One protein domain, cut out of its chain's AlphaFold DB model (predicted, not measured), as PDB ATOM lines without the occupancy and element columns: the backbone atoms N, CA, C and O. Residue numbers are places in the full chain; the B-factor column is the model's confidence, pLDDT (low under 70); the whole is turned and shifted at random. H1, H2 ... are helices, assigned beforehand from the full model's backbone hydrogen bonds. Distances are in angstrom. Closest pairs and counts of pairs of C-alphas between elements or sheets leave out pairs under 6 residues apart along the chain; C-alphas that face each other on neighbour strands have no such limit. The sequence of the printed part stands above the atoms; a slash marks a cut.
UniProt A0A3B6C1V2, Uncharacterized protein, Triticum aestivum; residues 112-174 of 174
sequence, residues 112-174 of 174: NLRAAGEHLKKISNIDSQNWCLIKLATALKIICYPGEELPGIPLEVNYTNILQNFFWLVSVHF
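AT A GLANCE: This is residues 112 to 174 of the 174 residues of an uncharacterized protein of Triticum aestivum (UniProt A0A3B6C1V2). Three helices make a triangle: H1 and H2 cross near their first residues and spread apart toward H3, and a long loop, residues 145 to 158, joins H2 to H3. The 63 printed residues, with named helices H1, H2, H3 in that order and no named strand, are all helix in class. The whole is compact, radius of gyration of the C-alphas 11.4 A, spanning 31 by 24 by 18 A.

HOW THE PARTS SIT: H1, residues 112 to 124, touches H2, residues 133 to 144, at a steep tilt of 53 degrees, closest C-alphas Leu 113 and Ala 137, 6.6 A. With residues 123 to 124 alone H1 touches H3, residues 159 to 173, about perpendicular at 76 degrees. H2 and H3 only just touch, with 3 pairs of C-alphas within 8 A. In H1, H2 and H3 every O i to N i+4 pair is within hydrogen-bond range.

IN THESE COORDINATES: H1 begins at C-alpha 112 (-67.405, 491.531, 7.498) and measures 17.9 A, H2 16.4 A; H3, 21.1 A, ends at C-alpha 173 (-88.396, 487.487, 0.093).

THE WHOLE: The printed part has no cut. The H2 to H3 link is long. Residues 146 to 174 have pLDDT under 70.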
ATOM      1  N   ASN A 112     -66.126 491.241   8.146       95.31
ATOM      2  CA  ASN A 112     -67.405 491.531   7.498       95.31
ATOM      3  C   ASN A 112     -67.696 490.521   6.386       95.31
ATOM      4  O   ASN A 112     -68.800 489.987   6.313       95.31
ATOM      5  N   LEU A 113     -66.690 490.210   5.564       94.81
ATOM      6  CA  LEU A 113     -66.810 489.212   4.503       94.81
ATOM      7  C   LEU A 113     -67.129 487.831   5.082       94.81
ATOM      8  O   LEU A 113     -68.051 487.177   4.607       94.81
ATOM      9  N   ARG A 114     -66.431 487.399   6.141       95.50
ATOM     10  CA  ARG A 114     -66.697 486.108   6.797       95.50
ATOM     11  C   ARG A 114     -68.103 486.035   7.384       95.50
ATOM     12  O   ARG A 114     -68.788 485.048   7.132       95.50
ATOM     13  N   ALA A 115     -68.558 487.086   8.064       95.06
ATOM     14  CA  ALA A 115     -69.931 487.164   8.556       95.06
ATOM     15  C   ALA A 115     -70.947 487.063   7.405       95.06
ATOM     16  O   ALA A 115     -71.893 486.280   7.476       95.06
ATOM     17  N   ALA A 116     -70.724 487.784   6.301       93.00
ATOM     18  CA  ALA A 116     -71.571 487.688   5.115       93.00
ATOM     19  C   ALA A 116     -71.585 486.268   4.514       93.00
ATOM     20  O   ALA A 116     -72.643 485.790   4.114       93.00
ATOM     21  N   GLY A 117     -70.453 485.557   4.513       92.31
ATOM     22  CA  GLY A 117     -70.383 484.148   4.110       92.31
ATOM     23  C   GLY A 117     -71.175 483.203   5.021       92.31
ATOM     24  O   GLY A 117     -71.879 482.317   4.542       92.31
ATOM     25  N   GLU A 118     -71.142 483.418   6.338       92.88
ATOM     26  CA  GLU A 118     -71.989 482.670   7.278       92.88
ATOM     27  C   GLU A 118     -73.480 482.930   7.036       92.88
ATOM     28  O   GLU A 118     -74.293 482.004   7.087       92.88
ATOM     29  N   HIS A 119     -73.849 484.180   6.744       90.31
ATOM     30  CA  HIS A 119     -75.209 484.528   6.345       90.31
ATOM     31  C   HIS A 119     -75.599 483.870   5.020       90.31
ATOM     32  O   HIS A 119     -76.692 483.313   4.930       90.31
ATOM     33  N   LEU A 120     -74.700 483.848   4.032       87.44
ATOM     34  CA  LEU A 120     -74.920 483.186   2.749       87.44
ATOM     35  C   LEU A 120     -75.244 481.697   2.937       87.44
ATOM     36  O   LEU A 120     -76.223 481.211   2.369       87.44
ATOM     37  N   LYS A 121     -74.492 480.992   3.793       89.12
ATOM     38  CA  LYS A 121     -74.765 479.589   4.138       89.12
ATOM     39  C   LYS A 121     -76.166 479.400   4.722       89.12
ATOM     40  O   LYS A 121     -76.853 478.461   4.342       89.12
ATOM     41  N   LYS A 122     -76.620 480.305   5.595       88.44
ATOM     42  CA  LYS A 122     -77.962 480.232   6.207       88.44
ATOM     43  C   LYS A 122     -79.091 480.395   5.189       88.44
ATOM     44  O   LYS A 122     -80.093 479.701   5.301       88.44
ATOM     45  N   ILE A 123     -78.940 481.309   4.229       84.50
ATOM     46  CA  ILE A 123     -80.031 481.681   3.313       84.50
ATOM     47  C   ILE A 123     -80.039 480.867   2.010       84.50
ATOM     48  O   ILE A 123     -81.088 480.691   1.408       84.50
ATOM     49  N   SER A 124     -78.879 480.368   1.569       81.12
ATOM     50  CA  SER A 124     -78.707 479.704   0.262       81.12
ATOM     51  C   SER A 124     -78.126 478.293   0.347       81.12
ATOM     52  O   SER A 124     -77.979 477.630  -0.676       81.12
ATOM     53  N   ASN A 125     -77.733 477.850   1.546       83.44
ATOM     54  CA  ASN A 125     -76.992 476.608   1.770       83.44
ATOM     55  C   ASN A 125     -75.623 476.528   1.048       83.44
ATOM     56  O   ASN A 125     -75.034 475.454   0.941       83.44
ATOM     57  N   ILE A 126     -75.085 477.655   0.562       85.69
ATOM     58  CA  ILE A 126     -73.741 477.723  -0.027       85.69
ATOM     59  C   ILE A 126     -72.702 477.782   1.097       85.69
ATOM     60  O   ILE A 126     -72.631 478.758   1.842       85.69
ATOM     61  N   ASP A 127     -71.864 476.749   1.203       89.75
ATOM     62  CA  ASP A 127     -70.778 476.719   2.182       89.75
ATOM     63  C   ASP A 127     -69.519 477.432   1.663       89.75
ATOM     64  O   ASP A 127     -68.802 476.931   0.792       89.75
ATOM     65  N   SER A 128     -69.240 478.613   2.220       90.56
ATOM     66  CA  SER A 128     -68.076 479.433   1.880       90.56
ATOM     67  C   SER A 128     -66.956 479.394   2.927       90.56
ATOM     68  O   SER A 128     -66.052 480.233   2.871       90.56
ATOM     69  N   GLN A 129     -66.989 478.475   3.903       89.44
ATOM     70  CA  GLN A 129     -65.989 478.437   4.986       89.44
ATOM     71  C   GLN A 129     -64.556 478.291   4.454       89.44
ATOM     72  O   GLN A 129     -63.657 479.004   4.895       89.44
ATOM     73  N   ASN A 130     -64.372 477.453   3.432       90.81
ATOM     74  CA  ASN A 130     -63.065 477.184   2.822       90.81
ATOM     75  C   ASN A 130     -62.684 478.176   1.710       90.81
ATOM     76  O   ASN A 130     -61.670 477.995   1.039       90.81
ATOM     77  N   TRP A 131     -63.494 479.204   1.450       91.50
ATOM     78  CA  TRP A 131     -63.194 480.168   0.391       91.50
ATOM     79  C   TRP A 131     -62.178 481.200   0.877       91.50
ATOM     80  O   TRP A 131     -62.211 481.621   2.037       91.50
ATOM     81  N   CYS A 132     -61.293 481.654  -0.010       89.44
ATOM     82  CA  CYS A 132     -60.490 482.843   0.261       89.44
ATOM     83  C   CYS A 132     -61.384 484.096   0.266       89.44
ATOM     84  O   CYS A 132     -62.492 484.097  -0.280       89.44
ATOM     85  N   LEU A 133     -60.908 485.175   0.891       91.75
ATOM     86  CA  LEU A 133     -61.692 486.403   1.037       91.75
ATOM     87  C   LEU A 133     -62.033 487.048  -0.314       91.75
ATOM     88  O   LEU A 133     -63.140 487.555  -0.467       91.75
ATOM     89  N   ILE A 134     -61.137 486.962  -1.304       89.06
ATOM     90  CA  ILE A 134     -61.391 487.449  -2.669       89.06
ATOM     91  C   ILE A 134     -62.546 486.671  -3.304       89.06
ATOM     92  O   ILE A 134     -63.504 487.276  -3.772       89.06
ATOM     93  N   LYS A 135     -62.512 485.331  -3.258       88.81
ATOM     94  CA  LYS A 135     -63.589 484.484  -3.797       88.81
ATOM     95  C   LYS A 135     -64.937 484.803  -3.147       88.81
ATOM     96  O   LYS A 135     -65.955 484.860  -3.834       88.81
ATOM     97  N   LEU A 136     -64.938 485.048  -1.838       91.25
ATOM     98  CA  LEU A 136     -66.134 485.436  -1.095       91.25
ATOM     99  C   LEU A 136     -66.650 486.823  -1.501       91.25
ATOM    100  O   LEU A 136     -67.839 486.967  -1.772       91.25
ATOM    101  N   ALA A 137     -65.771 487.822  -1.605       90.06
ATOM    102  CA  ALA A 137     -66.131 489.161  -2.067       90.06
ATOM    103  C   ALA A 137     -66.706 489.141  -3.494       90.06
ATOM    104  O   ALA A 137     -67.743 489.752  -3.745       90.06
ATOM    105  N   THR A 138     -66.089 488.383  -4.407       86.56
ATOM    106  CA  THR A 138     -66.573 488.212  -5.784       86.56
ATOM    107  C   THR A 138     -67.960 487.580  -5.819       86.56
ATOM    108  O   THR A 138     -68.845 488.089  -6.500       86.56
ATOM    109  N   ALA A 139     -68.187 486.506  -5.059       86.44
ATOM    110  CA  ALA A 139     -69.495 485.860  -5.018       86.44
ATOM    111  C   ALA A 139     -70.586 486.785  -4.463       86.44
ATOM    112  O   ALA A 139     -71.670 486.857  -5.034       86.44
ATOM    113  N   LEU A 140     -70.289 487.532  -3.395       87.19
ATOM    114  CA  LEU A 140     -71.213 488.531  -2.856       87.19
ATOM    115  C   LEU A 140     -71.515 489.624  -3.890       87.19
ATOM    116  O   LEU A 140     -72.675 489.992  -4.049       87.19
ATOM    117  N   LYS A 141     -70.511 490.091  -4.647       86.50
ATOM    118  CA  LYS A 141     -70.723 491.064  -5.728       86.50
ATOM    119  C   LYS A 141     -71.662 490.519  -6.809       86.50
ATOM    120  O   LYS A 141     -72.607 491.213  -7.163       86.50
ATOM    121  N   ILE A 142     -71.449 489.285  -7.279       83.94
ATOM    122  CA  ILE A 142     -72.322 488.627  -8.271       83.94
ATOM    123  C   ILE A 142     -73.764 488.540  -7.759       83.94
ATOM    124  O   ILE A 142     -74.699 488.824  -8.498       83.94
ATOM    125  N   ILE A 143     -73.948 488.161  -6.492       80.50
ATOM    126  CA  ILE A 143     -75.278 488.021  -5.884       80.50
ATOM    127  C   ILE A 143     -75.982 489.379  -5.773       80.50
ATOM    128  O   ILE A 143     -77.176 489.475  -6.040       80.50
ATOM    129  N   CYS A 144     -75.261 490.431  -5.380       81.56
ATOM    130  CA  CYS A 144     -75.832 491.769  -5.238       81.56
ATOM    131  C   CYS A 144     -76.055 492.481  -6.583       81.56
ATOM    132  O   CYS A 144     -76.945 493.326  -6.669       81.56
ATOM    133  N   TYR A 145     -75.272 492.153  -7.617       80.00
ATOM    134  CA  TYR A 145     -75.278 492.824  -8.922       80.00
ATOM    135  C   TYR A 145     -75.167 491.816 -10.085       80.00
ATOM    136  O   TYR A 145     -74.174 491.806 -10.813       80.00
ATOM    137  N   PRO A 146     -76.186 490.968 -10.309       69.25
ATOM    138  CA  PRO A 146     -76.101 489.839 -11.245       69.25
ATOM    139  C   PRO A 146     -76.026 490.234 -12.730       69.25
ATOM    140  O   PRO A 146     -75.703 489.394 -13.563       69.25
ATOM    141  N   GLY A 147     -76.341 491.489 -13.070       66.75
ATOM    142  CA  GLY A 147     -76.276 492.015 -14.439       66.75
ATOM    143  C   GLY A 147     -74.974 492.743 -14.784       66.75
ATOM    144  O   GLY A 147     -74.834 493.220 -15.905       66.75
ATOM    145  N   GLU A 148     -74.041 492.874 -13.836       67.31
ATOM    146  CA  GLU A 148     -72.739 493.491 -14.086       67.31
ATOM    147  C   GLU A 148     -71.774 492.420 -14.614       67.31
ATOM    148  O   GLU A 148     -71.429 491.477 -13.900       67.31
ATOM    149  N   GLU A 149     -71.331 492.546 -15.870       61.84
ATOM    150  CA  GLU A 149     -70.236 491.720 -16.382       61.84
ATOM    151  C   GLU A 149     -68.984 492.005 -15.553       61.84
ATOM    152  O   GLU A 149     -68.476 493.125 -15.528       61.84
ATOM    153  N   LEU A 150     -68.485 490.994 -14.841       61.00
ATOM    154  CA  LEU A 150     -67.258 491.128 -14.067       61.00
ATOM    155  C   LEU A 150     -66.064 490.825 -14.979       61.00
ATOM    156  O   LEU A 150     -65.871 489.662 -15.353       61.00
ATOM    157  N   PRO A 151     -65.247 491.828 -15.351       55.22
ATOM    158  CA  PRO A 151     -64.103 491.592 -16.216       55.22
ATOM    159  C   PRO A 151     -63.085 490.680 -15.516       55.22
ATOM    160  O   PRO A 151     -62.634 490.968 -14.409       55.22
ATOM    161  N   GLY A 152     -62.707 489.579 -16.177       56.50
ATOM    162  CA  GLY A 152     -61.550 488.756 -15.797       56.50
ATOM    163  C   GLY A 152     -61.766 487.675 -14.729       56.50
ATOM    164  O   GLY A 152     -60.784 487.232 -14.137       56.50
ATOM    165  N   ILE A 153     -62.995 487.216 -14.462       54.34
ATOM    166  CA  ILE A 153     -63.215 486.108 -13.513       54.34
ATOM    167  C   ILE A 153     -62.666 484.778 -14.067       54.34
ATOM    168  O   ILE A 153     -63.126 484.330 -15.121       54.34
ATOM    169  N   PRO A 154     -61.773 484.073 -13.340       43.97
ATOM    170  CA  PRO A 154     -61.491 482.665 -13.599       43.97
ATOM    171  C   PRO A 154     -62.773 481.858 -13.366       43.97
ATOM    172  O   PRO A 154     -63.358 481.921 -12.285       43.97
ATOM    173  N   LEU A 155     -63.207 481.113 -14.383       45.06
ATOM    174  CA  LEU A 155     -64.480 480.380 -14.517       45.06
ATOM    175  C   LEU A 155     -64.800 479.309 -13.437       45.06
ATOM    176  O   LEU A 155     -65.663 478.465 -13.647       45.06
ATOM    177  N   GLU A 156     -64.176 479.334 -12.259       48.06
ATOM    178  CA  GLU A 156     -64.406 478.367 -11.169       48.06
ATOM    179  C   GLU A 156     -65.461 478.795 -10.135       48.06
ATOM    180  O   GLU A 156     -65.629 478.166  -9.084       48.06
ATOM    181  N   VAL A 157     -66.200 479.870 -10.399       51.78
ATOM    182  CA  VAL A 157     -67.434 480.148  -9.662       51.78
ATOM    183  C   VAL A 157     -68.557 479.493 -10.458       51.78
ATOM    184  O   VAL A 157     -68.894 479.956 -11.539       51.78
ATOM    185  N   ASN A 158     -69.096 478.370  -9.972       48.19
ATOM    186  CA  ASN A 158     -70.179 477.641 -10.639       48.19
ATOM    187  C   ASN A 158     -71.455 478.509 -10.667       48.19
ATOM    188  O   ASN A 158     -72.290 478.441  -9.761       48.19
ATOM    189  N   TYR A 159     -71.564 479.356 -11.696       53.09
ATOM    190  CA  TYR A 159     -72.635 480.333 -11.911       53.09
ATOM    191  C   TYR A 159     -74.026 479.697 -11.837       53.09
ATOM    192  O   TYR A 159     -74.968 480.324 -11.357       53.09
ATOM    193  N   THR A 160     -74.146 478.431 -12.235       50.56
ATOM    194  CA  THR A 160     -75.410 477.693 -12.294       50.56
ATOM    195  C   THR A 160     -76.058 477.547 -10.918       50.56
ATOM    196  O   THR A 160     -77.248 477.816 -10.776       50.56
ATOM    197  N   ASN A 161     -75.279 477.221  -9.878       52.72
ATOM    198  CA  ASN A 161     -75.814 477.050  -8.522       52.72
ATOM    199  C   ASN A 161     -76.115 478.393  -7.844       52.72
ATOM    200  O   ASN A 161     -77.068 478.491  -7.074       52.72
ATOM    201  N   ILE A 162     -75.323 479.434  -8.125       54.72
ATOM    202  CA  ILE A 162     -75.530 480.767  -7.539       54.72
ATOM    203  C   ILE A 162     -76.781 481.419  -8.129       54.72
ATOM    204  O   ILE A 162     -77.613 481.916  -7.378       54.72
ATOM    205  N   LEU A 163     -76.956 481.358  -9.453       54.06
ATOM    206  CA  LEU A 163     -78.133 481.912 -10.121       54.06
ATOM    207  C   LEU A 163     -79.407 481.139  -9.753       54.06
ATOM    208  O   LEU A 163     -80.418 481.763  -9.441       54.06
ATOM    209  N   GLN A 164     -79.365 479.801  -9.707       55.12
ATOM    210  CA  GLN A 164     -80.519 478.994  -9.285       55.12
ATOM    211  C   GLN A 164     -80.924 479.266  -7.829       55.12
ATOM    212  O   GLN A 164     -82.107 479.473  -7.562       55.12
ATOM    213  N   ASN A 165     -79.967 479.340  -6.895       53.69
ATOM    214  CA  ASN A 165     -80.262 479.680  -5.497       53.69
ATOM    215  C   ASN A 165     -80.727 481.137  -5.330       53.69
ATOM    216  O   ASN A 165     -81.507 481.432  -4.427       53.69
ATOM    217  N   PHE A 166     -80.296 482.050  -6.205       55.25
ATOM    218  CA  PHE A 166     -80.744 483.441  -6.200       55.25
ATOM    219  C   PHE A 166     -82.192 483.602  -6.678       55.25
ATOM    220  O   PHE A 166     -82.961 484.304  -6.025       55.25
ATOM    221  N   PHE A 167     -82.609 482.916  -7.752       54.38
ATOM    222  CA  PHE A 167     -84.022 482.908  -8.160       54.38
ATOM    223  C   PHE A 167     -84.927 482.404  -7.030       54.38
ATOM    224  O   PHE A 167     -85.998 482.966  -6.809       54.38
ATOM    225  N   TRP A 168     -84.470 481.418  -6.255       50.22
ATOM    226  CA  TRP A 168     -85.155 480.988  -5.035       50.22
ATOM    227  C   TRP A 168     -85.184 482.072  -3.946       50.22
ATOM    228  O   TRP A 168     -86.245 482.329  -3.389       50.22
ATOM    229  N   LEU A 169     -84.069 482.753  -3.669       48.69
ATOM    230  CA  LEU A 169     -84.001 483.827  -2.664       48.69
ATOM    231  C   LEU A 169     -84.899 485.028  -2.986       48.69
ATOM    232  O   LEU A 169     -85.576 485.536  -2.095       48.69
ATOM    233  N   VAL A 170     -84.937 485.463  -4.247       52.72
ATOM    234  CA  VAL A 170     -85.817 486.557  -4.688       52.72
ATOM    235  C   VAL A 170     -87.288 486.143  -4.587       52.72
ATOM    236  O   VAL A 170     -88.105 486.950  -4.166       52.72
ATOM    237  N   SER A 171     -87.612 484.879  -4.876       48.62
ATOM    238  CA  SER A 171     -88.987 484.349  -4.811       48.62
ATOM    239  C   SER A 171     -89.510 484.103  -3.387       48.62
ATOM    240  O   SER A 171     -90.701 483.871  -3.207       48.62
ATOM    241  N   VAL A 172     -88.635 484.081  -2.374       45.19
ATOM    242  CA  VAL A 172     -88.999 483.815  -0.967       45.19
ATOM    243  C   VAL A 172     -89.037 485.104  -0.130       45.19
ATOM    244  O   VAL A 172     -89.567 485.105   0.983       45.19
ATOM    245  N   HIS A 173     -88.480 486.211  -0.631       38.97
ATOM    246  CA  HIS A 173     -88.396 487.487   0.093       38.97
ATOM    247  C   HIS A 173     -89.082 488.675  -0.607       38.97
ATOM    248  O   HIS A 173     -89.075 489.767  -0.037       38.97
ATOM    249  N   PHE A 174     -89.721 488.462  -1.764       37.75
ATOM    250  CA  PHE A 174     -90.616 489.418  -2.430       37.75
ATOM    251  C   PHE A 174     -91.931 488.761  -2.847       37.75
ATOM    252  O   PHE A 174     -91.881 487.616  -3.346       37.75
TER     253      PHE A 174